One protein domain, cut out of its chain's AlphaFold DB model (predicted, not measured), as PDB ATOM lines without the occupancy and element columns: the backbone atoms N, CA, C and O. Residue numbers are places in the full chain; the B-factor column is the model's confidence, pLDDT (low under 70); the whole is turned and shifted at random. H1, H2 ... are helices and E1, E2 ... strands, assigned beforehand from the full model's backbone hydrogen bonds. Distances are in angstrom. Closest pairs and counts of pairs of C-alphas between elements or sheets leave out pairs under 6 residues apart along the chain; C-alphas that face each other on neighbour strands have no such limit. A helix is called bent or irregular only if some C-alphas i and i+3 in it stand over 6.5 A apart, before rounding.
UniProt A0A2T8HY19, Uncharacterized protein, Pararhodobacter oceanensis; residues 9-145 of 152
ATOM      1  N   TRP A   9      -2.767 -34.368  -5.764       91.69
ATOM      2  CA  TRP A   9      -2.084 -34.367  -4.470       91.69
ATOM      3  C   TRP A   9      -0.642 -33.826  -4.539       91.69
ATOM      4  O   TRP A   9      -0.278 -32.992  -3.717       91.69
ATOM      5  N   LEU A  10       0.153 -34.230  -5.542       89.69
ATOM      6  CA  LEU A  10       1.527 -33.737  -5.727       89.69
ATOM      7  C   LEU A  10       1.538 -32.236  -6.027       89.69
ATOM      8  O   LEU A  10       2.317 -31.505  -5.429       89.69
ATOM      9  N   LYS A  11       0.614 -31.761  -6.872       91.44
ATOM     10  CA  LYS A  11       0.464 -30.325  -7.161       91.44
ATOM     11  C   LYS A  11       0.120 -29.516  -5.910       91.44
ATOM     12  O   LYS A  11       0.622 -28.412  -5.728       91.44
ATOM     13  N   LYS A  12      -0.741 -30.056  -5.043       92.38
ATOM     14  CA  LYS A  12      -1.106 -29.417  -3.771       92.38
ATOM     15  C   LYS A  12       0.081 -29.363  -2.805       92.38
ATOM     16  O   LYS A  12       0.244 -28.358  -2.117       92.38
ATOM     17  N   ALA A  13       0.890 -30.421  -2.752       91.69
ATOM     18  CA  ALA A  13       2.110 -30.444  -1.951       91.69
ATOM     19  C   ALA A  13       3.130 -29.412  -2.457       91.69
ATOM     20  O   ALA A  13       3.641 -28.630  -1.662       91.69
ATOM     21  N   ASP A  14       3.351 -29.352  -3.770       91.25
ATOM     22  CA  ASP A  14       4.272 -28.400  -4.396       91.25
ATOM     23  C   ASP A  14       3.846 -26.945  -4.153       91.25
ATOM     24  O   ASP A  14       4.620 -26.132  -3.650       91.25
ATOM     25  N   ARG A  15       2.560 -26.639  -4.380       93.75
ATOM     26  CA  ARG A  15       1.987 -25.319  -4.082       93.75
ATOM     27  C   ARG A  15       2.224 -24.902  -2.629       93.75
ATOM     28  O   ARG A  15       2.571 -23.753  -2.387       93.75
ATOM     29  N   TRP A  16       2.067 -25.817  -1.672       94.31
ATOM     30  CA  TRP A  16       2.265 -25.496  -0.258       94.31
ATOM     31  C   TRP A  16       3.700 -25.049   0.059       94.31
ATOM     32  O   TRP A  16       3.863 -24.134   0.863       94.31
ATOM     33  N   PHE A  17       4.714 -25.658  -0.573       94.38
ATOM     34  CA  PHE A  17       6.119 -25.254  -0.417       94.38
ATOM     35  C   PHE A  17       6.422 -23.925  -1.112       94.38
ATOM     36  O   PHE A  17       7.183 -23.119  -0.575       94.38
ATOM     37  N   ASN A  18       5.799 -23.671  -2.265       92.31
ATOM     38  CA  ASN A  18       5.919 -22.388  -2.961       92.31
ATOM     39  C   ASN A  18       5.344 -21.231  -2.126       92.31
ATOM     40  O   ASN A  18       5.903 -20.142  -2.114       92.31
ATOM     41  N   GLU A  19       4.264 -21.475  -1.380       95.00
ATOM     42  CA  GLU A  19       3.678 -20.506  -0.441       95.00
ATOM     43  C   GLU A  19       4.495 -20.320   0.850       95.00
ATOM     44  O   GLU A  19       4.221 -19.396   1.610       95.00
ATOM     45  N   ARG A  20       5.448 -21.215   1.138       94.06
ATOM     46  CA  ARG A  20       6.228 -21.251   2.388       94.06
ATOM     47  C   ARG A  20       7.700 -21.510   2.088       94.06
ATOM     48  O   ARG A  20       8.192 -22.600   2.394       94.06
ATOM     49  N   PRO A  21       8.397 -20.588   1.398       91.38
ATOM     50  CA  PRO A  21       9.745 -20.804   0.872       91.38
ATOM     51  C   PRO A  21      10.792 -21.176   1.937       91.38
ATOM     52  O   PRO A  21      11.786 -21.813   1.605       91.38
ATOM     53  N   GLU A  22      10.546 -20.835   3.198       91.94
ATOM     54  CA  GLU A  22      11.382 -21.126   4.362       91.94
ATOM     55  C   GLU A  22      11.305 -22.582   4.861       91.94
ATOM     56  O   GLU A  22      12.139 -23.002   5.660       91.94
ATOM     57  N   ARG A  23      10.309 -23.358   4.414       92.12
ATOM     58  CA  ARG A  23      10.058 -24.737   4.873       92.12
ATOM     59  C   ARG A  23      10.745 -25.760   3.969       92.12
ATOM     60  O   ARG A  23      10.445 -25.807   2.774       92.12
ATOM     61  N   GLU A  24      11.620 -26.616   4.498       93.38
ATOM     62  CA  GLU A  24      12.211 -27.729   3.723       93.38
ATOM     63  C   GLU A  24      11.344 -28.993   3.777       93.38
ATOM     64  O   GLU A  24      11.283 -29.746   2.800       93.38
ATOM     65  N   PHE A  25      10.644 -29.208   4.889       93.44
ATOM     66  CA  PHE A  25       9.876 -30.416   5.135       93.44
ATOM     67  C   PHE A  25       8.410 -30.095   5.429       93.44
ATOM     68  O   PHE A  25       7.961 -28.950   5.446       93.44
ATOM     69  N   ARG A  26       7.616 -31.151   5.535       90.81
ATOM     70  CA  ARG A  26       6.239 -31.076   5.990       90.81
ATOM     71  C   ARG A  26       5.781 -32.446   6.434       90.81
ATOM     72  O   ARG A  26       5.947 -33.420   5.690       90.81
ATOM     73  N   LEU A  27       5.084 -32.493   7.564       89.62
ATOM     74  CA  LEU A  27       4.306 -33.670   7.917       89.62
ATOM     75  C   LEU A  27       2.975 -33.671   7.151       89.62
ATOM     76  O   LEU A  27       2.256 -32.671   7.065       89.62
ATOM     77  N   GLY A  28       2.641 -34.804   6.548       89.38
ATOM     78  CA  GLY A  28       1.474 -34.928   5.692       89.38
ATOM     79  C   GLY A  28       0.821 -36.297   5.755       89.38
ATOM     80  O   GLY A  28       1.225 -37.190   6.496       89.38
ATOM     81  N   GLN A  29      -0.220 -36.437   4.943       90.19
ATOM     82  CA  GLN A  29      -0.930 -37.687   4.723       90.19
ATOM     83  C   GLN A  29      -1.075 -37.897   3.216       90.19
ATOM     84  O   GLN A  29      -1.542 -37.011   2.487       90.19
ATOM     85  N   VAL A  30      -0.668 -39.072   2.748       89.25
ATOM     86  CA  VAL A  30      -0.838 -39.511   1.364       89.25
ATOM     87  C   VAL A  30      -2.082 -40.392   1.290       89.25
ATOM     88  O   VAL A  30      -2.112 -41.440   1.934       89.25
ATOM     89  N   PRO A  31      -3.099 -40.038   0.489       89.88
ATOM     90  CA  PRO A  31      -4.188 -40.954   0.180       89.88
ATOM     91  C   PRO A  31      -3.652 -42.219  -0.487       89.88
ATOM     92  O   PRO A  31      -2.821 -42.122  -1.392       89.88
ATOM     93  N   ILE A  32      -4.167 -43.397  -0.123       85.69
ATOM     94  CA  ILE A  32      -3.721 -44.667  -0.729       85.69
ATOM     95  C   ILE A  32      -3.840 -44.628  -2.258       85.69
ATOM     96  O   ILE A  32      -2.926 -45.052  -2.967       85.69
ATOM     97  N   ALA A  33      -4.917 -44.032  -2.779       86.44
ATOM     98  CA  ALA A  33      -5.138 -43.867  -4.214       86.44
ATOM     99  C   ALA A  33      -4.022 -43.069  -4.927       86.44
ATOM    100  O   ALA A  33      -3.781 -43.269  -6.116       86.44
ATOM    101  N   ALA A  34      -3.304 -42.198  -4.209       87.75
ATOM    102  CA  ALA A  34      -2.220 -41.385  -4.755       87.75
ATOM    103  C   ALA A  34      -0.864 -42.116  -4.787       87.75
ATOM    104  O   ALA A  34       0.032 -41.682  -5.513       87.75
ATOM    105  N   LEU A  35      -0.696 -43.230  -4.057       85.25
ATOM    106  CA  LEU A  35       0.592 -43.928  -3.915       85.25
ATOM    107  C   LEU A  35       1.184 -44.352  -5.262       85.25
ATOM    108  O   LEU A  35       2.358 -44.096  -5.534       85.25
ATOM    109  N   ARG A  36       0.363 -44.937  -6.148       82.50
ATOM    110  CA  ARG A  36       0.803 -45.338  -7.495       82.50
ATOM    111  C   ARG A  36       1.299 -44.138  -8.300       82.50
ATOM    112  O   ARG A  36       2.302 -44.240  -8.999       82.50
ATOM    113  N   ALA A  37       0.609 -43.006  -8.207       84.38
ATOM    114  CA  ALA A  37       0.980 -41.818  -8.959       84.38
ATOM    115  C   ALA A  37       2.277 -41.183  -8.434       84.38
ATOM    116  O   ALA A  37       3.106 -40.752  -9.231       84.38
ATOM    117  N   ILE A  38       2.487 -41.181  -7.116       84.31
ATOM    118  CA  ILE A  38       3.732 -40.716  -6.482       84.31
ATOM    119  C   ILE A  38       4.916 -41.599  -6.902       84.31
ATOM    120  O   ILE A  38       5.971 -41.074  -7.265       84.31
ATOM    121  N   ALA A  39       4.725 -42.922  -6.924       82.31
ATOM    122  CA  ALA A  39       5.730 -43.866  -7.408       82.31
ATOM    123  C   ALA A  39       6.065 -43.631  -8.892       82.31
ATOM    124  O   ALA A  39       7.234 -43.481  -9.239       82.31
ATOM    125  N   ASN A  40       5.054 -43.497  -9.757       83.00
ATOM    126  CA  ASN A  40       5.249 -43.221 -11.187       83.00
ATOM    127  C   ASN A  40       5.900 -41.853 -11.457       83.00
ATOM    128  O   ASN A  40       6.591 -41.676 -12.458       83.00
ATOM    129  N   ALA A  41       5.690 -40.876 -10.573       82.56
ATOM    130  CA  ALA A  41       6.352 -39.581 -10.653       82.56
ATOM    131  C   ALA A  41       7.836 -39.647 -10.246       82.56
ATOM    132  O   ALA A  41       8.579 -38.705 -10.531       82.56
ATOM    133  N   GLY A  42       8.287 -40.736  -9.612       82.19
ATOM    134  CA  GLY A  42       9.621 -40.845  -9.019       82.19
ATOM    135  C   GLY A  42       9.802 -39.944  -7.794       82.19
ATOM    136  O   GLY A  42      10.920 -39.547  -7.495       82.19
ATOM    137  N   SER A  43       8.702 -39.572  -7.132       86.69
ATOM    138  CA  SER A  43       8.719 -38.784  -5.891       86.69
ATOM    139  C   SER A  43       8.754 -39.660  -4.643       86.69
ATOM    140  O   SER A  43       8.957 -39.162  -3.543       86.69
ATOM    141  N   PHE A  44       8.533 -40.964  -4.793       85.75
ATOM    142  CA  PHE A  44       8.579 -41.907  -3.689       85.75
ATOM    143  C   PHE A  44      10.032 -42.226  -3.316       85.75
ATOM    144  O   PHE A  44      10.755 -42.793  -4.132       85.75
ATOM    145  N   VAL A  45      10.443 -41.868  -2.100       84.31
ATOM    146  CA  VAL A  45      11.822 -42.043  -1.611       84.31
ATOM    147  C   VAL A  45      11.953 -43.283  -0.726       84.31
ATOM    148  O   VAL A  45      12.985 -43.938  -0.759       84.31
ATOM    149  N   GLY A  46      10.916 -43.647   0.033       82.69
ATOM    150  CA  GLY A  46      10.968 -44.813   0.918       82.69
ATOM    151  C   GLY A  46       9.765 -44.940   1.851       82.69
ATOM    152  O   GLY A  46       8.842 -44.120   1.817       82.69
ATOM    153  N   CYS A  47       9.780 -45.969   2.697       84.06
ATOM    154  CA  CYS A  47       8.868 -46.094   3.831       84.06
ATOM    155  C   CYS A  47       9.580 -46.646   5.070       84.06
ATOM    156  O   CYS A  47      10.583 -47.345   4.953       84.06
ATOM    157  N   ALA A  48       9.046 -46.335   6.251       79.19
ATOM    158  CA  ALA A  48       9.644 -46.682   7.534       79.19
ATOM    159  C   ALA A  48       9.761 -48.191   7.776       79.19
ATOM    160  O   ALA A  48      10.713 -48.631   8.426       79.19
ATOM    161  N   THR A  49       8.804 -48.979   7.280       75.75
ATOM    162  CA  THR A  49       8.808 -50.438   7.451       75.75
ATOM    163  C   THR A  49       9.695 -51.173   6.448       75.75
ATOM    164  O   THR A  49      10.094 -52.305   6.724       75.75
ATOM    165  N   ALA A  50      10.043 -50.560   5.311       71.19
ATOM    166  CA  ALA A  50      10.892 -51.212   4.321       71.19
ATOM    167  C   ALA A  50      12.343 -51.298   4.809       71.19
ATOM    168  O   ALA A  50      12.918 -50.319   5.276       71.19
ATOM    169  N   SER A  51      12.947 -52.475   4.651       60.78
ATOM    170  CA  SER A  51      14.398 -52.646   4.633       60.78
ATOM    171  C   SER A  51      14.879 -52.615   3.182       60.78
ATOM    172  O   SER A  51      14.244 -53.191   2.292       60.78
ATOM    173  N   GLY A  52      15.970 -51.903   2.913       50.62
ATOM    174  CA  GLY A  52      16.382 -51.604   1.546       50.62
ATOM    175  C   GLY A  52      17.793 -52.054   1.220       50.62
ATOM    176  O   GLY A  52      18.740 -51.318   1.453       50.62
ATOM    177  N   LYS A  53      17.926 -53.198   0.534       46.47
ATOM    178  CA  LYS A  53      19.005 -53.306  -0.454       46.47
ATOM    179  C   LYS A  53      18.617 -52.394  -1.629       46.47
ATOM    180  O   LYS A  53      17.454 -52.462  -2.054       46.47
ATOM    181  N   PRO A  54      19.549 -51.603  -2.185       46.91
ATOM    182  CA  PRO A  54      19.275 -50.705  -3.304       46.91
ATOM    183  C   PRO A  54      18.567 -51.423  -4.466       46.91
ATOM    184  O   PRO A  54      18.962 -52.521  -4.857       46.91
ATOM    185  N   GLY A  55      17.515 -50.814  -5.024       49.06
ATOM    186  CA  GLY A  55      16.852 -51.287  -6.250       49.06
ATOM    187  C   GLY A  55      15.607 -52.168  -6.076       49.06
ATOM    188  O   GLY A  55      14.990 -52.535  -7.078       49.06
ATOM    189  N   LYS A  56      15.173 -52.490  -4.849       55.03
ATOM    190  CA  LYS A  56      13.876 -53.158  -4.642       55.03
ATOM    191  C   LYS A  56      12.722 -52.156  -4.641       55.03
ATOM    192  O   LYS A  56      12.793 -51.089  -4.039       55.03
ATOM    193  N   LYS A  57      11.629 -52.525  -5.316       56.12
ATOM    194  CA  LYS A  57      10.391 -51.742  -5.352       56.12
ATOM    195  C   LYS A  57       9.822 -51.651  -3.937       56.12
ATOM    196  O   LYS A  57       9.406 -52.666  -3.385       56.12
ATOM    197  N   VAL A  58       9.795 -50.450  -3.368       59.56
ATOM    198  CA  VAL A  58       9.157 -50.224  -2.071       59.56
ATOM    199  C   VAL A  58       7.652 -50.422  -2.233       59.56
ATOM    200  O   VAL A  58       7.024 -49.802  -3.095       59.56
ATOM    201  N   ILE A  59       7.085 -51.318  -1.429       61.91
ATOM    202  CA  ILE A  59       5.646 -51.565  -1.373       61.91
ATOM    203  C   ILE A  59       5.154 -50.933  -0.069       61.91
ATOM    204  O   ILE A  59       5.461 -51.457   0.997       61.91
ATOM    205  N   PRO A  60       4.429 -49.804  -0.132       62.38
ATOM    206  CA  PRO A  60       3.809 -49.206   1.042       62.38
ATOM    207  C   PRO A  60       2.931 -50.220   1.775       62.38
ATOM    208  O   PRO A  60       2.018 -50.780   1.163       62.38
ATOM    209  N   HIS A  61       3.137 -50.405   3.077       62.53
ATOM    210  CA  HIS A  61       2.186 -51.147   3.898       62.53
ATOM    211  C   HIS A  61       1.163 -50.184   4.499       62.53
ATOM    212  O   HIS A  61       1.396 -49.551   5.519       62.53
ATOM    213  N   ALA A  62      -0.011 -50.059   3.883       64.69
ATOM    214  CA  ALA A  62      -1.123 -49.389   4.548       64.69
ATOM    215  C   ALA A  62      -1.818 -50.361   5.511       64.69
ATOM    216  O   ALA A  62      -2.039 -51.524   5.169       64.69
ATOM    217  N   ARG A  63      -2.199 -49.887   6.704       67.50
ATOM    218  CA  ARG A  63      -3.039 -50.681   7.612       67.50
ATOM    219  C   ARG A  63      -4.364 -51.031   6.912       67.50
ATOM    220  O   ARG A  63      -4.900 -50.170   6.207       67.50
ATOM    221  N   PRO A  64      -4.918 -52.243   7.102       68.38
ATOM    222  CA  PRO A  64      -6.225 -52.594   6.553       68.38
ATOM    223  C   PRO A  64      -7.283 -51.544   6.919       68.38
ATOM    224  O   PRO A  64      -7.387 -51.141   8.076       68.38
ATOM    225  N   GLY A  65      -8.033 -51.062   5.926       72.06
ATOM    226  CA  GLY A  65      -9.065 -50.034   6.111       72.06
ATOM    227  C   GLY A  65      -8.563 -48.587   6.211       72.06
ATOM    228  O   GLY A  65      -9.384 -47.673   6.267       72.06
ATOM    229  N   ALA A  66      -7.250 -48.329   6.197       77.00
ATOM    230  CA  ALA A  66      -6.741 -46.961   6.159       77.00
ATOM    231  C   ALA A  66      -7.090 -46.292   4.818       77.00
ATOM    232  O   ALA A  66      -6.921 -46.886   3.762       77.00
ATOM    233  N   ALA A  67      -7.543 -45.037   4.834       84.81
ATOM    234  CA  ALA A  67      -7.729 -44.254   3.606       84.81
ATOM    235  C   ALA A  67      -6.447 -43.503   3.195       84.81
ATOM    236  O   ALA A  67      -6.279 -43.109   2.035       84.81
ATOM    237  N   GLN A  68      -5.551 -43.273   4.157       87.38
ATOM    238  CA  GLN A  68      -4.357 -42.444   4.019       87.38
ATOM    239  C   GLN A  68      -3.202 -43.026   4.845       87.38
ATOM    240  O   GLN A  68      -3.431 -43.783   5.789       87.38
ATOM    241  N   VAL A  69      -1.973 -42.671   4.479       86.31
ATOM    242  CA  VAL A  69      -0.740 -43.070   5.165       86.31
ATOM    243  C   VAL A  69       0.035 -41.810   5.565       86.31
ATOM    244  O   VAL A  69       0.237 -40.946   4.702       86.31
ATOM    245  N   PRO A  70       0.497 -41.683   6.824       87.94
ATOM    246  CA  PRO A  70       1.337 -40.566   7.240       87.94
ATOM    247  C   PRO A  70       2.642 -40.541   6.445       87.94
ATOM    248  O   PRO A  70       3.217 -41.583   6.126       87.94
ATOM    249  N   CYS A  71       3.127 -39.346   6.132       89.19
ATOM    250  CA  CYS A  71       4.354 -39.170   5.368       89.19
ATOM    251  C   CYS A  71       5.109 -37.901   5.758       89.19
ATOM    252  O   CYS A  71       4.505 -36.917   6.185       89.19
ATOM    253  N   ILE A  72       6.410 -37.892   5.486       91.88
ATOM    254  CA  ILE A  72       7.213 -36.673   5.390       91.88
ATOM    255  C   ILE A  72       7.351 -36.332   3.916       91.88
ATOM    256  O   ILE A  72       7.691 -37.187   3.092       91.88
ATOM    257  N   ILE A  73       7.078 -35.077   3.589       93.62
ATOM    258  CA  ILE A  73       7.305 -34.524   2.262       93.62
ATOM    259  C   ILE A  73       8.522 -33.616   2.360       93.62
ATOM    260  O   ILE A  73       8.572 -32.750   3.228       93.62
ATOM    261  N   ARG A  74       9.492 -33.811   1.474       94.50
ATOM    262  CA  ARG A  74      10.666 -32.957   1.330       94.50
ATOM    263  C   ARG A  74      10.541 -32.121   0.064       94.50
ATOM    264  O   ARG A  74      10.216 -32.654  -1.002       94.50
ATOM    265  N   ARG A  75      10.837 -30.833   0.188       93.56
ATOM    266  CA  ARG A  75      10.904 -29.869  -0.910       93.56
ATOM    267  C   ARG A  75      11.841 -30.340  -2.036       93.56
ATOM    268  O   ARG A  75      12.885 -30.943  -1.790       93.56
ATOM    269  N   ALA A  76      11.476 -30.007  -3.275       89.75
ATOM    270  CA  ALA A  76      12.375 -30.098  -4.421       89.75
ATOM    271  C   ALA A  76      13.463 -29.019  -4.326       89.75
ATOM    272  O   ALA A  76      13.166 -27.843  -4.136       89.75
ATOM    273  N   ASP A  77      14.716 -29.405  -4.502       88.06
ATOM    274  CA  ASP A  77      15.859 -28.500  -4.474       88.06
ATOM    275  C   ASP A  77      16.776 -28.775  -5.678       88.06
ATOM    276  O   ASP A  77      17.675 -29.620  -5.609       88.06
ATOM    277  N   PRO A  78      16.546 -28.088  -6.809       84.12
ATOM    278  CA  PRO A  78      17.352 -28.260  -8.012       84.12
ATOM    279  C   PRO A  78      18.837 -27.931  -7.812       84.12
ATOM    280  O   PRO A  78      19.678 -28.556  -8.453       84.12
ATOM    281  N   ALA A  79      19.178 -27.008  -6.903       84.50
ATOM    282  CA  ALA A  79      20.566 -26.603  -6.657       84.50
ATOM    283  C   ALA A  79      21.423 -27.748  -6.093       84.50
ATOM    284  O   ALA A  79      22.632 -27.783  -6.294       84.50
ATOM    285  N   SER A  80      20.791 -28.720  -5.436       77.19
ATOM    286  CA  SER A  80      21.432 -29.945  -4.947       77.19
ATOM    287  C   SER A  80      21.119 -31.183  -5.800       77.19
ATOM    288  O   SER A  80      21.314 -32.313  -5.352       77.19
ATOM    289  N   GLY A  81      20.595 -30.991  -7.017       79.88
ATOM    290  CA  GLY A  81      20.227 -32.069  -7.941       79.88
ATOM    291  C   GLY A  81      18.891 -32.758  -7.630       79.88
ATOM    292  O   GLY A  81      18.524 -33.726  -8.301       79.88
ATOM    293  N   ARG A  82      18.123 -32.273  -6.646       84.12
ATOM    294  CA  ARG A  82      16.818 -32.829  -6.251       84.12
ATOM    295  C   ARG A  82      15.678 -32.142  -6.998       84.12
ATOM    296  O   ARG A  82      14.941 -31.339  -6.443       84.12
ATOM    297  N   ASN A  83      15.468 -32.501  -8.258       85.31
ATOM    298  CA  ASN A  83      14.487 -31.822  -9.125       85.31
ATOM    299  C   ASN A  83      13.002 -32.124  -8.821       85.31
ATOM    300  O   ASN A  83      12.123 -31.693  -9.566       85.31
ATOM    301  N   LYS A  84      12.697 -32.917  -7.788       87.25
ATOM    302  CA  LYS A  84      11.335 -33.358  -7.451       87.25
ATOM    303  C   LYS A  84      11.133 -33.389  -5.944       87.25
ATOM    304  O   LYS A  84      12.090 -33.555  -5.193       87.25
ATOM    305  N   LEU A  85       9.868 -33.306  -5.528       90.81
ATOM    306  CA  LEU A  85       9.473 -33.582  -4.149       90.81
ATOM    307  C   LEU A  85       9.873 -35.006  -3.765       90.81
ATOM    308  O   LEU A  85       9.658 -35.939  -4.546       90.81
ATOM    309  N   GLY A  86      10.385 -35.155  -2.548       91.00
ATOM    310  CA  GLY A  86      10.586 -36.448  -1.909       91.00
ATOM    311  C   GLY A  86       9.412 -36.789  -0.999       91.00
ATOM    312  O   GLY A  86       8.939 -35.936  -0.256       91.00
ATOM    313  N   VAL A  87       8.940 -38.029  -1.036       91.06
ATOM    314  CA  VAL A  87       7.873 -38.542  -0.171       91.06
ATOM    315  C   VAL A  87       8.382 -39.785   0.540       91.06
ATOM    316  O   VAL A  87       8.720 -40.777  -0.109       91.06
ATOM    317  N   TYR A  88       8.406 -39.729   1.867       89.50
ATOM    318  CA  TYR A  88       8.782 -40.837   2.734       89.50
ATOM    319  C   TYR A  88       7.598 -41.229   3.616       89.50
ATOM    320  O   TYR A  88       7.064 -40.385   4.334       89.50
ATOM    321  N   LEU A  89       7.150 -42.482   3.554       88.19
ATOM    322  CA  LEU A  89       6.004 -42.935   4.350       88.19
ATOM    323  C   LEU A  89       6.420 -43.354   5.757       88.19
ATOM    324  O   LEU A  89       7.407 -44.058   5.938       88.19
ATOM    325  N   ILE A  90       5.599 -43.008   6.740       83.75
ATOM    326  CA  ILE A  90       5.757 -43.429   8.133       83.75
ATOM    327  C   ILE A  90       4.747 -44.548   8.440       83.75
ATOM    328  O   ILE A  90       3.933 -44.467   9.354       83.75
ATOM    329  N   ASP A  91       4.761 -45.604   7.635       77.50
ATOM    330  CA  ASP A  91       3.754 -46.673   7.616       77.50
ATOM    331  C   ASP A  91       3.736 -47.598   8.853       77.50
ATOM    332  O   ASP A  91       2.819 -48.403   9.016       77.50
ATOM    333  N   GLY A  92       4.699 -47.441   9.764       62.22
ATOM    334  CA  GLY A  92       4.800 -48.193  11.018       62.22
ATOM    335  C   GLY A  92       4.721 -47.364  12.302       62.22
ATOM    336  O   GLY A  92       4.620 -47.958  13.373       62.22
ATOM    337  N   ALA A  93       4.741 -46.025  12.243       56.09
ATOM    338  CA  ALA A  93       4.738 -45.201  13.458       56.09
ATOM    339  C   ALA A  93       3.341 -44.659  13.783       56.09
ATOM    340  O   ALA A  93       2.549 -44.333  12.896       56.09
ATOM    341  N   ALA A  94       3.038 -44.549  15.077       46.81
ATOM    342  CA  ALA A  94       1.918 -43.736  15.525       46.81
ATOM    343  C   ALA A  94       2.193 -42.265  15.153       46.81
ATOM    344  O   ALA A  94       3.343 -41.828  15.249       46.81
ATOM    345  N   PRO A  95       1.181 -41.500  14.704       45.81
ATOM    346  CA  PRO A  95       1.364 -40.079  14.432       45.81
ATOM    347  C   PRO A  95       1.854 -39.368  15.704       45.81
ATOM    348  O   PRO A  95       1.461 -39.777  16.802       45.81
ATOM    349  N   PRO A  96       2.688 -38.318  15.589       47.50
ATOM    350  CA  PRO A  96       3.076 -37.538  16.754       47.50
ATOM    351  C   PRO A  96       1.810 -37.003  17.451       47.50
ATOM    352  O   PRO A  96       0.956 -36.403  16.788       47.50
ATOM    353  N   PRO A  97       1.627 -37.246  18.760       45.66
ATOM    354  CA  PRO A  97       0.553 -36.622  19.513       45.66
ATOM    355  C   PRO A  97       0.872 -35.136  19.752       45.66
ATOM    356  O   PRO A  97       2.009 -34.790  20.058       45.66
ATOM    357  N   ARG A  98      -0.180 -34.302  19.709       54.31
ATOM    358  CA  ARG A  98      -0.220 -32.823  19.817       54.31
ATOM    359  C   ARG A  98       0.144 -32.075  18.534       54.31
ATOM    360  O   ARG A  98       1.062 -32.456  17.825       54.31
ATOM    361  N   SER A  99      -0.595 -30.993  18.271       61.06
ATOM    362  CA  SER A  99      -0.303 -30.006  17.226       61.06
ATOM    363  C   SER A  99       1.042 -29.336  17.532       61.06
ATOM    364  O   SER A  99       1.077 -28.493  18.431       61.06
ATOM    365  N   PRO A 100       2.142 -29.705  16.853       68.81
ATOM    366  CA  PRO A 100       3.438 -29.084  17.084       68.81
ATOM    367  C   PRO A 100       3.422 -27.669  16.503       68.81
ATOM    368  O   PRO A 100       2.673 -27.370  15.568       68.81
ATOM    369  N   SER A 101       4.278 -26.788  17.010       84.00
ATOM    370  CA  SER A 101       4.603 -25.561  16.287       84.00
ATOM    371  C   SER A 101       5.233 -25.891  14.925       84.00
ATOM    372  O   SER A 101       5.789 -26.969  14.705       84.00
ATOM    373  N   ALA A 102       5.205 -24.925  14.005       84.12
ATOM    374  CA  ALA A 102       5.812 -25.061  12.681       84.12
ATOM    375  C   ALA A 102       7.287 -25.506  12.728       84.12
ATOM    376  O   ALA A 102       7.722 -26.249  11.853       84.12
ATOM    377  N   ARG A 103       8.052 -25.060  13.735       84.50
ATOM    378  CA  ARG A 103       9.469 -25.413  13.878       84.50
ATOM    379  C   ARG A 103       9.667 -26.810  14.454       84.50
ATOM    380  O   ARG A 103      10.553 -27.516  13.984       84.50
ATOM    381  N   GLU A 104       8.854 -27.208  15.430       81.94
ATOM    382  CA  GLU A 104       8.905 -28.552  16.020       81.94
ATOM    383  C   GLU A 104       8.530 -29.626  14.996       81.94
ATOM    384  O   GLU A 104       9.196 -30.657  14.921       81.94
ATOM    385  N   GLU A 105       7.513 -29.369  14.163       85.62
ATOM    386  CA  GLU A 105       7.166 -30.253  13.042       85.62
ATOM    387  C   GLU A 105       8.365 -30.444  12.108       85.62
ATOM    388  O   GLU A 105       8.665 -31.563  11.688       85.62
ATOM    389  N   GLU A 106       9.077 -29.357  11.818       87.31
ATOM    390  CA  GLU A 106      10.196 -29.395  10.890       87.31
ATOM    391  C   GLU A 106      11.410 -30.113  11.452       87.31
ATOM    392  O   GLU A 106      11.973 -30.967  10.776       87.31
ATOM    393  N   GLN A 107      11.754 -29.854  12.712       83.19
ATOM    394  CA  GLN A 107      12.815 -30.582  13.407       83.19
ATOM    395  C   GLN A 107      12.504 -32.077  13.491       83.19
ATOM    396  O   GLN A 107      13.383 -32.905  13.257       83.19
ATOM    397  N   PHE A 108      11.250 -32.440  13.770       84.06
ATOM    398  CA  PHE A 108      10.822 -33.833  13.738       84.06
ATOM    399  C   PHE A 108      11.039 -34.449  12.350       84.06
ATOM    400  O   PHE A 108      11.638 -35.520  12.236       84.06
ATOM    401  N   CYS A 109      10.605 -33.768  11.287       87.75
ATOM    402  CA  CYS A 109      10.794 -34.253   9.924       87.75
ATOM    403  C   CYS A 109      12.279 -34.378   9.547       87.75
ATOM    404  O   CYS A 109      12.669 -35.403   8.991       87.75
ATOM    405  N   GLU A 110      13.104 -33.378   9.878       86.69
ATOM    406  CA  GLU A 110      14.557 -33.361   9.655       86.69
ATOM    407  C   GLU A 110      15.235 -34.576  10.316       86.69
ATOM    408  O   GLU A 110      16.013 -35.289   9.672       86.69
ATOM    409  N   VAL A 111      14.905 -34.857  11.582       83.06
ATOM    410  CA  VAL A 111      15.462 -35.985  12.344       83.06
ATOM    411  C   VAL A 111      15.049 -37.320  11.734       83.06
ATOM    412  O   VAL A 111      15.903 -38.164  11.461       83.06
ATOM    413  N   ILE A 112      13.754 -37.520  11.479       83.12
ATOM    414  CA  ILE A 112      13.254 -38.784  10.925       83.12
ATOM    415  C   ILE A 112      13.813 -39.030   9.521       83.12
ATOM    416  O   ILE A 112      14.191 -40.155   9.202       83.12
ATOM    417  N   TRP A 113      13.906 -37.989   8.692       86.44
ATOM    418  CA  TRP A 113      14.492 -38.098   7.359       86.44
ATOM    419  C   TRP A 113      15.973 -38.487   7.422       86.44
ATOM    420  O   TRP A 113      16.412 -39.352   6.668       86.44
ATOM    421  N   SER A 114      16.730 -37.895   8.347       84.88
ATOM    422  CA  SER A 114      18.145 -38.228   8.558       84.88
ATOM    423  C   SER A 114      18.315 -39.677   9.029       84.88
ATOM    424  O   SER A 114      19.119 -40.420   8.470       84.88
ATOM    425  N   LEU A 115      17.500 -40.125   9.989       81.00
ATOM    426  CA  LEU A 115      17.503 -41.517  10.451       81.00
ATOM    427  C   LEU A 115      17.134 -42.500   9.336       81.00
ATOM    428  O   LEU A 115      17.714 -43.580   9.262       81.00
ATOM    429  N   ALA A 116      16.202 -42.135   8.453       81.69
ATOM    430  CA  ALA A 116      15.851 -42.953   7.296       81.69
ATOM    431  C   ALA A 116      17.040 -43.133   6.338       81.69
ATOM    432  O   ALA A 116      17.254 -44.232   5.832       81.69
ATOM    433  N   GLN A 117      17.842 -42.084   6.124       83.75
ATOM    434  CA  GLN A 117      19.059 -42.177   5.312       83.75
ATOM    435  C   GLN A 117      20.105 -43.098   5.951       83.75
ATOM    436  O   GLN A 117      20.732 -43.885   5.249       83.75
ATOM    437  N   VAL A 118      20.266 -43.046   7.276       81.50
ATOM    438  CA  VAL A 118      21.167 -43.964   7.991       81.50
ATOM    439  C   VAL A 118      20.658 -45.403   7.931       81.50
ATOM    440  O   VAL A 118      21.437 -46.317   7.677       81.50
ATOM    441  N   ALA A 119      19.354 -45.618   8.118       78.94
ATOM    442  CA  ALA A 119      18.743 -46.940   8.017       78.94
ATOM    443  C   ALA A 119      18.971 -47.563   6.627       78.94
ATOM    444  O   ALA A 119      19.349 -48.732   6.540       78.94
ATOM    445  N   ASP A 120      18.833 -46.769   5.562       78.31
ATOM    446  CA  ASP A 120      19.136 -47.178   4.187       78.31
ATOM    447  C   ASP A 120      20.620 -47.549   4.010       78.31
ATOM    448  O   ASP A 120      20.933 -48.638   3.531       78.31
ATOM    449  N   GLN A 121      21.546 -46.718   4.507       79.31
ATOM    450  CA  GLN A 121      22.989 -47.012   4.484       79.31
ATOM    451  C   GLN A 121      23.352 -48.297   5.242       79.31
ATOM    452  O   GLN A 121      24.236 -49.044   4.824       79.31
ATOM    453  N   MET A 122      22.667 -48.563   6.355       76.94
ATOM    454  CA  MET A 122      22.851 -49.760   7.174       76.94
ATOM    455  C   MET A 122      22.050 -50.969   6.661       76.94
ATOM    456  O   MET A 122      22.180 -52.059   7.218       76.94
ATOM    457  N   ASN A 123      21.234 -50.804   5.613       77.56
ATOM    458  CA  ASN A 123      20.332 -51.824   5.077       77.56
ATOM    459  C   ASN A 123      19.402 -52.434   6.160       77.56
ATOM    460  O   ASN A 123      19.163 -53.643   6.211       77.56
ATOM    461  N   VAL A 124      18.860 -51.580   7.032       77.12
ATOM    462  CA  VAL A 124      17.851 -51.922   8.053       77.12
ATOM    463  C   VAL A 124      16.584 -51.093   7.838       77.12
ATOM    464  O   VAL A 124      16.609 -50.082   7.143       77.12
ATOM    465  N   SER A 125      15.450 -51.506   8.410       78.56
ATOM    466  CA  SER A 125      14.252 -50.655   8.400       78.56
ATOM    467  C   SER A 125      14.352 -49.567   9.469       78.56
ATOM    468  O   SER A 125      14.934 -49.778  10.538       78.56
ATOM    469  N   LEU A 126      13.741 -48.405   9.222       79.19
ATOM    470  CA  LEU A 126      13.705 -47.328  10.217       79.19
ATOM    471  C   LEU A 126      12.976 -47.773  11.493       79.19
ATOM    472  O   LEU A 126      13.391 -47.415  12.590       79.19
ATOM    473  N   VAL A 127      11.924 -48.591  11.370       77.44
ATOM    474  CA  VAL A 127      11.232 -49.163  12.538       77.44
ATOM    475  C   VAL A 127      12.199 -49.979  13.400       77.44
ATOM    476  O   VAL A 127      12.229 -49.797  14.614       77.44
ATOM    477  N   MET A 128      13.040 -50.823  12.791       75.00
ATOM    478  CA  MET A 128      14.051 -51.597  13.521       75.00
ATOM    479  C   MET A 128      15.071 -50.685  14.212       75.00
ATOM    480  O   MET A 128      15.430 -50.932  15.363       75.00
ATOM    481  N   LEU A 129      15.489 -49.607  13.541       73.25
ATOM    482  CA  LEU A 129      16.400 -48.616  14.109       73.25
ATOM    483  C   LEU A 129      15.789 -47.894  15.322       73.25
ATOM    484  O   LEU A 129      16.463 -47.692  16.327       73.25
ATOM    485  N   MET A 130      14.507 -47.535  15.246       72.12
ATOM    486  CA  MET A 130      13.791 -46.848  16.322       72.12
ATOM    487  C   MET A 130      13.449 -47.761  17.508       72.12
ATOM    488  O   MET A 130      13.305 -47.275  18.625       72.12
ATOM    489  N   MET A 131      13.305 -49.069  17.281       67.94
ATOM    490  CA  MET A 131      12.987 -50.043  18.331       67.94
ATOM    491  C   MET A 131      14.221 -50.574  19.072       67.94
ATOM    492  O   MET A 131      14.067 -51.160  20.142       67.94
ATOM    493  N   ASN A 132      15.434 -50.384  18.536       64.50
ATOM    494  CA  ASN A 132      16.671 -50.855  19.159       64.50
ATOM    495  C   ASN A 132      17.560 -49.681  19.616       64.50
ATOM    496  O   ASN A 132      18.235 -49.068  18.784       64.50
ATOM    497  N   PRO A 133      17.638 -49.388  20.929       57.69
ATOM    498  CA  PRO A 133      18.425 -48.266  21.437       57.69
ATOM    499  C   PRO A 133      19.926 -48.388  21.134       57.69
ATOM    500  O   PRO A 133      20.576 -47.369  20.920       57.69
ATOM    501  N   ALA A 134      20.480 -49.604  21.031       56.69
ATOM    502  CA  ALA A 134      21.882 -49.793  20.653       56.69
ATOM    503  C   ALA A 134      22.134 -49.383  19.192       56.69
ATOM    504  O   ALA A 134      23.117 -48.709  18.893       56.69
ATOM    505  N   THR A 135      21.214 -49.725  18.283       57.25
ATOM    506  CA  THR A 135      21.302 -49.343  16.865       57.25
ATOM    507  C   THR A 135      21.052 -47.846  16.672       57.25
ATOM    508  O   THR A 135      21.737 -47.219  15.870       57.25
ATOM    509  N   LEU A 136      20.134 -47.251  17.446       57.72
ATOM    510  CA  LEU A 136      19.875 -45.809  17.447       57.72
ATOM    511  C   LEU A 136      21.111 -45.003  17.881       57.72
ATOM    512  O   LEU A 136      21.440 -44.005  17.244       57.72
ATOM    513  N   VAL A 137      21.820 -45.448  18.926       58.47
ATOM    514  CA  VAL A 137      23.067 -44.813  19.389       58.47
ATOM    515  C   VAL A 137      24.152 -44.904  18.314       58.47
ATOM    516  O   VAL A 137      24.766 -43.890  17.992       58.47
ATOM    517  N   SER A 138      24.335 -46.069  17.682       58.94
ATOM    518  CA  SER A 138      25.276 -46.213  16.559       58.94
ATOM    519  C   SER A 138      24.907 -45.333  15.355       58.94
ATOM    520  O   SER A 138      25.786 -44.724  14.749       58.94
ATOM    521  N   ALA A 139      23.618 -45.203  15.027       57.97
ATOM    522  CA  ALA A 139      23.144 -44.334  13.949       57.97
ATOM    523  C   ALA A 139      23.310 -42.838  14.260       57.97
ATOM    524  O   ALA A 139      23.676 -42.059  13.377       57.97
ATOM    525  N   ALA A 140      23.096 -42.429  15.514       59.34
ATOM    526  CA  ALA A 140      23.365 -41.068  15.963       59.34
ATOM    527  C   ALA A 140      24.862 -40.731  15.840       59.34
ATOM    528  O   ALA A 140      25.205 -39.655  15.352       59.34
ATOM    529  N   SER A 141      25.754 -41.674  16.171       57.75
ATOM    530  CA  SER A 141      27.204 -41.523  15.976       57.75
ATOM    531  C   SER A 141      27.611 -41.374  14.504       57.75
ATOM    532  O   SER A 141      28.515 -40.599  14.204       57.75
ATOM    533  N   LEU A 142      26.920 -42.053  13.582       55.06
ATOM    534  CA  LEU A 142      27.145 -41.941  12.131       55.06
ATOM    535  C   LEU A 142      26.569 -40.651  11.516       55.06
ATOM    536  O   LEU A 142      27.027 -40.218  10.461       55.06
ATOM    537  N   SER A 143      25.593 -40.018  12.173       51.34
ATOM    538  CA  SER A 143      24.935 -38.782  11.707       51.34
ATOM    539  C   SER A 143      25.671 -37.498  12.125       51.34
ATOM    540  O   SER A 143      25.482 -36.440  11.522       51.34
ATOM    541  N   LEU A 144      26.526 -37.576  13.152       46.44
ATOM    542  CA  LEU A 144      27.251 -36.433  13.722       46.44
ATOM    543  C   LEU A 144      28.236 -35.705  12.777       46.44
ATOM    544  O   LEU A 144      28.406 -34.499  12.975       46.44
ATOM    545  N   PRO A 145      28.825 -36.303  11.716       44.47
ATOM    546  CA  PRO A 145      29.668 -35.538  10.793       44.47
ATOM    547  C   PRO A 145      28.883 -34.543   9.919       44.47
ATOM    548  O   PRO A 145      29.455 -33.571   9.429       44.47
TER     549      PRO A 145
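Overview. This is residues 9 to 145 of the 152 residues of an uncharacterized protein of Pararhodobacter oceanensis (UniProt A0A2T8HY19). A strongly twisted sheet of four strands has the long helix H3 crossing one face, and H1 and H2 packed on the other; H4 and H5 form a corner of helices at the far end of H3, off the sheet. The printed part has 137 residues, with named elements in the order H1, E1, H2, E2, E3, E4, H3, H4, H5. The sheet is mixed, in the order E1, E3, E4, E2, and the class is mixed, helices and strands. The whole is compact, with a radius of gyration of the C-alphas of 14.7 A, and rounded, spanning 40 by 34 by 34 A.

Along the chain. In the sheet, E1 is residues 25 to 31, 18.3 A long; E3 is 68 to 74, 18.0 A; E4 is 86 to 89, 10.1 A; and E2 is 44 to 47, 8.6 A. H3, residues 102 to 121, is 29.1 A long, from C-alpha 102 at (5.812, -25.061, 12.681) to C-alpha 121 at (22.989, -47.012, 4.484). H1 is residues 9 to 18, 14.5 A, beginning with C-alpha 9 at (-2.084, -34.367, -4.470); H2 is 32 to 41, 15.0 A; H4 is 126 to 131, 8.6 A; and H5 is 133 to 145, 20.0 A. H2 is only just irregular, with C-alphas 33 and 36 6.9 A apart; H5 is irregular, with C-alphas 142 and 145 7.0 A apart.

Arrangement. E1 and E3 are antiparallel, with N 28 and O 71 at 2.8 A. E3 and E4 are a hairpin, with N 72 and O 88 at 2.8 A. E4 and E2 are parallel, with N 45 and O 87 at 2.9 A. E1, H2 and E2 form a split strand-helix-strand unit, two strands that follow each other among the strands of one sheet with a helix between them along the chain and with E3 and E4 between them in the sheet, and its crossover is right-handed. The sheet is the inner one of three layers, with helices on both faces. H3 is on it at a height of 8.8 A, its closest C-alphas to E1 being those of Glu 106 and Phe 25, 5.9 A. H1 and H2 are on the opposite face, at heights of 9.7 A and 8.1 A; they are close but not clearly touching, Trp 9 and Ala 34 having the closest C-alphas, 7.0 A. H3 touches H5 with residues 114 to 119 alone, about perpendicular at 80 degrees, the closest C-alphas being those of Val 118 and Ala 139, 6.3 A. H3 touches H4 with residues 115 to 119 alone, those of Ala 119 and Leu 126 being closest, 5.5 A. H4 and H5 touch only at the corner, Leu 129 and Leu 136 having the closest C-alphas, 5.6 A. In H1, H3 and H4 every O i to N i+4 pair is within hydrogen-bond range; in H2 4 of 6 are and in H5 8 of 9.

Size, cuts and confidence. The C-alphas farthest apart, those of Gly 65 and Pro 145, are 41.6 A from each other. The printed part has no cut. The links E2 to E3, E3 to E4 and E4 to H3 are long. Mean pLDDT of the printed part is 77.4; residues 51 to 64, 92 to 100 and 131 to 145 are under 70.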